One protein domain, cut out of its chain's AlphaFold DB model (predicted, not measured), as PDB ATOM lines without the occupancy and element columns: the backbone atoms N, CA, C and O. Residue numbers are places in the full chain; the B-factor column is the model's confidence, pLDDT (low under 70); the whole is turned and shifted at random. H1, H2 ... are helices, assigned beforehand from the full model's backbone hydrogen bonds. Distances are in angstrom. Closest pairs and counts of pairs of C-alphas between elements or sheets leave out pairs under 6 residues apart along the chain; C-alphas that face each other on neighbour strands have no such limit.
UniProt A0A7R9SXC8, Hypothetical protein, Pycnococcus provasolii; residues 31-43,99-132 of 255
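Overview. This is residues 31 to 43 and 99 to 132 of the 255 residues of the protein "Hypothetical protein" of Pycnococcus provasolii (UniProt A0A7R9SXC8). With little regular structure, the model shows two helices set as an L, H1 with the short H2 across its end. Residues 120 to 132 fold back beside H1, and residues 31 to 38 stick out free at the other end. The printed part has 47 residues and two named helices, H1 then H2, with no named strand; its class is all helix, though only 16 residues are in named elements. It is extended, with a radius of gyration of the C-alphas of 14.9 A and spans of 47 by 24 by 10 A.

Along the chain. Residues 31 to 43 come first, from C-alpha 31 at (139.844, 165.516, 160.696). H1, residues 103 to 112, begins at C-alpha 103 (141.679, 141.432, 175.666) and is 14.1 A long. H2, residues 114 to 119, ends at C-alpha 119 (140.331, 121.435, 178.618).

Arrangement. A tight link joins H1 to H2. They are close but not clearly touching, the closest C-alphas, Leu 111 and Lys 117, being 6.6 A apart. Their lines are about perpendicular, at 89 degrees. In both, every O i to N i+4 pair is within hydrogen-bond range.

Size, cuts and confidence. The C-alphas farthest apart, Asp 31 and Asn 121, are 48.4 A apart. Residues 44 to 98 are not printed; C-alphas 43 and 99 are 11.8 A apart across this cut. The pLDDT is under 70 in residues 31 to 43, 99 to 105 and 130 to 132.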
ATOM      1  N   ASP A  31     139.662 164.500 159.663       53.56
ATOM      2  CA  ASP A  31     139.844 165.516 160.696       53.56
ATOM      3  C   ASP A  31     139.831 164.899 162.108       53.56
ATOM      4  O   ASP A  31     140.600 165.326 162.969       53.56
ATOM      5  N   ALA A  32     139.009 163.868 162.348       50.91
ATOM      6  CA  ALA A  32     138.950 163.133 163.617       50.91
ATOM      7  C   ALA A  32     140.121 162.149 163.804       50.91
ATOM      8  O   ALA A  32     140.426 161.746 164.926       50.91
ATOM      9  N   GLY A  33     140.797 161.772 162.715       47.31
ATOM     10  CA  GLY A  33     141.806 160.721 162.725       47.31
ATOM     11  C   GLY A  33     141.200 159.313 162.764       47.31
ATOM     12  O   GLY A  33     139.989 159.110 162.739       47.31
ATOM     13  N   LYS A  34     142.064 158.293 162.783       47.91
ATOM     14  CA  LYS A  34     141.634 156.887 162.758       47.91
ATOM     15  C   LYS A  34     141.069 156.482 164.124       47.91
ATOM     16  O   LYS A  34     141.829 156.411 165.084       47.91
ATOM     17  N   VAL A  35     139.779 156.158 164.180       48.66
ATOM     18  CA  VAL A  35     139.106 155.621 165.374       48.66
ATOM     19  C   VAL A  35     138.785 154.145 165.146       48.66
ATOM     20  O   VAL A  35     138.306 153.773 164.074       48.66
ATOM     21  N   TYR A  36     139.052 153.292 166.136       54.41
ATOM     22  CA  TYR A  36     138.561 151.915 166.130       54.41
ATOM     23  C   TYR A  36     137.187 151.900 166.821       54.41
ATOM     24  O   TYR A  36     137.126 152.038 168.042       54.41
ATOM     25  N   PRO A  37     136.077 151.756 166.070       52.38
ATOM     26  CA  PRO A  37     134.719 151.973 166.590       52.38
ATOM     27  C   PRO A  37     134.320 150.949 167.665       52.38
ATOM     28  O   PRO A  37     133.417 151.174 168.466       52.38
ATOM     29  N   TYR A  38     135.031 149.823 167.714       55.94
ATOM     30  CA  TYR A  38     134.842 148.775 168.706       55.94
ATOM     31  C   TYR A  38     135.678 148.983 169.972       55.94
ATOM     32  O   TYR A  38     135.591 148.123 170.835       55.94
ATOM     33  N   ALA A  39     136.475 150.057 170.092       53.81
ATOM     34  CA  ALA A  39     137.286 150.351 171.280       53.81
ATOM     35  C   ALA A  39     137.427 151.857 171.571       53.81
ATOM     36  O   ALA A  39     138.478 152.322 171.996       53.81
ATOM     37  N   GLU A  40     136.355 152.627 171.363       53.91
ATOM     38  CA  GLU A  40     136.337 154.081 171.610       53.91
ATOM     39  C   GLU A  40     136.700 154.469 173.060       53.91
ATOM     40  O   GLU A  40     137.234 155.549 173.287       53.91
ATOM     41  N   TYR A  41     136.472 153.575 174.029       52.59
ATOM     42  CA  TYR A  41     136.814 153.775 175.447       52.59
ATOM     43  C   TYR A  41     138.063 153.040 175.919       52.59
ATOM     44  O   TYR A  41     138.298 152.944 177.122       52.59
ATOM     45  N   ASP A  42     138.827 152.463 175.000       49.78
ATOM     46  CA  ASP A  42     140.034 151.740 175.364       49.78
ATOM     47  C   ASP A  42     141.177 152.754 175.496       49.78
ATOM     48  O   ASP A  42     141.682 153.291 174.507       49.78
ATOM     49  N   ASP A  43     141.573 153.055 176.735       42.97
ATOM     50  CA  ASP A  43     142.602 154.048 177.091       42.97
ATOM     51  C   ASP A  43     144.035 153.567 176.771       42.97
ATOM     52  O   ASP A  43     145.005 153.945 177.433       42.97
ATOM     53  N   ALA A  99     144.082 142.369 181.853       42.75
ATOM     54  CA  ALA A  99     144.523 142.932 180.576       42.75
ATOM     55  C   ALA A  99     143.831 144.294 180.319       42.75
ATOM     56  O   ALA A  99     142.611 144.307 180.133       42.75
ATOM     57  N   PRO A 100     144.578 145.416 180.330       42.91
ATOM     58  CA  PRO A 100     144.081 146.751 179.964       42.91
ATOM     59  C   PRO A 100     143.977 146.974 178.473       42.91
ATOM     60  O   PRO A 100     143.231 147.832 178.043       42.91
ATOM     61  N   CYS A 101     144.749 146.218 177.702       48.53
ATOM     62  CA  CYS A 101     144.919 146.400 176.280       48.53
ATOM     63  C   CYS A 101     145.079 145.026 175.652       48.53
ATOM     64  O   CYS A 101     145.884 144.210 176.109       48.53
ATOM     65  N   GLY A 102     144.314 144.773 174.591       52.78
ATOM     66  CA  GLY A 102     144.378 143.509 173.870       52.78
ATOM     67  C   GLY A 102     143.720 142.355 174.618       52.78
ATOM     68  O   GLY A 102     144.299 141.277 174.657       52.78
ATOM     69  N   SER A 103     142.515 142.542 175.168       61.25
ATOM     70  CA  SER A 103     141.679 141.432 175.666       61.25
ATOM     71  C   SER A 103     141.527 140.322 174.619       61.25
ATOM     72  O   SER A 103     141.677 139.151 174.942       61.25
ATOM     73  N   LEU A 104     141.360 140.700 173.351       65.50
ATOM     74  CA  LEU A 104     141.371 139.813 172.185       65.50
ATOM     75  C   LEU A 104     142.725 139.099 171.994       65.50
ATOM     76  O   LEU A 104     142.795 137.892 171.791       65.50
ATOM     77  N   ARG A 105     143.848 139.804 172.190       65.19
ATOM     78  CA  ARG A 105     145.189 139.184 172.152       65.19
ATOM     79  C   ARG A 105     145.420 138.224 173.318       65.19
ATOM     80  O   ARG A 105     146.009 137.168 173.121       65.19
ATOM     81  N   ALA A 106     144.974 138.591 174.516       71.88
ATOM     82  CA  ALA A 106     145.052 137.755 175.704       71.88
ATOM     83  C   ALA A 106     144.177 136.504 175.547       71.88
ATOM     84  O   ALA A 106     144.624 135.408 175.869       71.88
ATOM     85  N   LEU A 107     142.975 136.657 174.982       76.69
ATOM     86  CA  LEU A 107     142.094 135.555 174.615       76.69
ATOM     87  C   LEU A 107     142.770 134.635 173.594       76.69
ATOM     88  O   LEU A 107     142.838 133.431 173.820       76.69
ATOM     89  N   GLY A 108     143.327 135.192 172.517       77.44
ATOM     90  CA  GLY A 108     144.056 134.430 171.505       77.44
ATOM     91  C   GLY A 108     145.250 133.661 172.081       77.44
ATOM     92  O   GLY A 108     145.413 132.480 171.783       77.44
ATOM     93  N   ALA A 109     146.046 134.292 172.950       81.62
ATOM     94  CA  ALA A 109     147.159 133.637 173.637       81.62
ATOM     95  C   ALA A 109     146.672 132.497 174.543       81.62
ATOM     96  O   ALA A 109     147.172 131.381 174.443       81.62
ATOM     97  N   TRP A 110     145.643 132.743 175.357       83.44
ATOM     98  CA  TRP A 110     145.056 131.727 176.229       83.44
ATOM     99  C   TRP A 110     144.483 130.538 175.443       83.44
ATOM    100  O   TRP A 110     144.684 129.392 175.839       83.44
ATOM    101  N   LEU A 111     143.826 130.789 174.307       87.00
ATOM    102  CA  LEU A 111     143.295 129.756 173.407       87.00
ATOM    103  C   LEU A 111     144.391 128.966 172.670       87.00
ATOM    104  O   LEU A 111     144.137 127.856 172.194       87.00
ATOM    105  N   ALA A 112     145.603 129.514 172.559       87.88
ATOM    106  CA  ALA A 112     146.735 128.827 171.948       87.88
ATOM    107  C   ALA A 112     147.371 127.778 172.878       87.88
ATOM    108  O   ALA A 112     147.988 126.835 172.374       87.88
ATOM    109  N   GLU A 113     147.191 127.909 174.197       90.19
ATOM    110  CA  GLU A 113     147.790 127.025 175.201       90.19
ATOM    111  C   GLU A 113     147.308 125.571 175.074       90.19
ATOM    112  O   GLU A 113     146.119 125.286 174.896       90.19
ATOM    113  N   ALA A 114     148.238 124.620 175.215       95.81
ATOM    114  CA  ALA A 114     147.941 123.191 175.097       95.81
ATOM    115  C   ALA A 114     146.956 122.707 176.174       95.81
ATOM    116  O   ALA A 114     146.069 121.898 175.890       95.81
ATOM    117  N   GLU A 115     147.086 123.229 177.397       96.56
ATOM    118  CA  GLU A 115     146.174 122.928 178.504       96.56
ATOM    119  C   GLU A 115     144.765 123.441 178.213       96.56
ATOM    120  O   GLU A 115     143.804 122.688 178.359       96.56
ATOM    121  N   THR A 116     144.635 124.673 177.708       95.88
ATOM    122  CA  THR A 116     143.344 125.240 177.295       95.88
ATOM    123  C   THR A 116     142.702 124.400 176.198       95.88
ATOM    124  O   THR A 116     141.535 124.033 176.308       95.88
ATOM    125  N   LYS A 117     143.456 124.021 175.161       96.44
ATOM    126  CA  LYS A 117     142.951 123.160 174.078       96.44
ATOM    127  C   LYS A 117     142.485 121.797 174.586       96.44
ATOM    128  O   LYS A 117     141.429 121.314 174.181       96.44
ATOM    129  N   THR A 118     143.240 121.211 175.507       97.94
ATOM    130  CA  THR A 118     142.881 119.942 176.149       97.94
ATOM    131  C   THR A 118     141.605 120.092 176.980       97.94
ATOM    132  O   THR A 118     140.692 119.282 176.848       97.94
ATOM    133  N   ALA A 119     141.497 121.155 177.782       98.06
ATOM    134  CA  ALA A 119     140.331 121.435 178.618       98.06
ATOM    135  C   ALA A 119     139.064 121.726 177.796       98.06
ATOM    136  O   ALA A 119     137.970 121.324 178.186       98.06
ATOM    137  N   LEU A 120     139.212 122.379 176.639       97.38
ATOM    138  CA  LEU A 120     138.131 122.617 175.677       97.38
ATOM    139  C   LEU A 120     137.814 121.391 174.804       97.38
ATOM    140  O   LEU A 120     136.902 121.458 173.981       97.38
ATOM    141  N   ASN A 121     138.542 120.281 174.974       97.62
ATOM    142  CA  ASN A 121     138.391 119.047 174.206       97.62
ATOM    143  C   ASN A 121     138.508 119.262 172.683       97.62
ATOM    144  O   ASN A 121     137.713 118.741 171.897       97.62
ATOM    145  N   VAL A 122     139.506 120.045 172.260       97.00
ATOM    146  CA  VAL A 122     139.828 120.268 170.843       97.00
ATOM    147  C   VAL A 122     141.190 119.662 170.483       97.00
ATOM    148  O   VAL A 122     142.064 119.554 171.346       97.00
ATOM    149  N   PRO A 123     141.423 119.288 169.209       97.00
ATOM    150  CA  PRO A 123     142.743 118.857 168.759       97.00
ATOM    151  C   PRO A 123     143.841 119.871 169.106       97.00
ATOM    152  O   PRO A 123     143.646 121.082 169.006       97.00
ATOM    153  N   ALA A 124     145.045 119.389 169.429       94.12
ATOM    154  CA  ALA A 124     146.195 120.265 169.686       94.12
ATOM    155  C   ALA A 124     146.518 121.181 168.484       94.12
ATOM    156  O   ALA A 124     146.986 122.312 168.651       94.12
ATOM    157  N   THR A 125     146.205 120.711 167.273       94.38
ATOM    158  CA  THR A 125     146.362 121.423 165.999       94.38
ATOM    159  C   THR A 125     145.286 122.476 165.728       94.38
ATOM    160  O   THR A 125     145.386 123.179 164.724       94.38
ATOM    161  N   SER A 126     144.270 122.614 166.585       92.44
ATOM    162  CA  SER A 126     143.212 123.608 166.399       92.44
ATOM    163  C   SER A 126     143.766 125.029 166.385       92.44
ATOM    164  O   SER A 126     144.596 125.403 167.221       92.44
ATOM    165  N   ASN A 127     143.260 125.826 165.445       86.25
ATOM    166  CA  ASN A 127     143.549 127.245 165.320       86.25
ATOM    167  C   ASN A 127     142.277 128.045 165.611       86.25
ATOM    168  O   ASN A 127     141.273 127.873 164.919       86.25
ATOM    169  N   PHE A 128     142.326 128.903 166.627       84.19
ATOM    170  CA  PHE A 128     141.232 129.811 166.952       84.19
ATOM    171  C   PHE A 128     141.454 131.145 166.246       84.19
ATOM    172  O   PHE A 128     142.566 131.667 166.223       84.19
ATOM    173  N   PHE A 129     140.389 131.703 165.688       75.69
ATOM    174  CA  PHE A 129     140.386 133.018 165.061       75.69
ATOM    175  C   PHE A 129     139.064 133.714 165.390       75.69
ATOM    176  O   PHE A 129     138.038 133.060 165.566       75.69
ATOM    177  N   GLU A 130     139.097 135.036 165.525       68.25
ATOM    178  CA  GLU A 130     137.956 135.814 166.031       68.25
ATOM    179  C   GLU A 130     136.951 136.162 164.933       68.25
ATOM    180  O   GLU A 130     135.744 136.159 165.160       68.25
ATOM    181  N   CYS A 131     137.458 136.417 163.729       66.06
ATOM    182  CA  CYS A 131     136.661 136.717 162.554       66.06
ATOM    183  C   CYS A 131     137.281 136.006 161.355       66.06
ATOM    184  O   CYS A 131     138.454 136.227 161.056       66.06
ATOM    185  N   ASP A 132     136.492 135.213 160.631       59.75
ATOM    186  CA  ASP A 132     136.761 135.037 159.209       59.75
ATOM    187  C   ASP A 132     136.299 136.339 158.552       59.75
ATOM    188  O   ASP A 132     135.108 136.637 158.470       59.75
TER     189      ASP A 132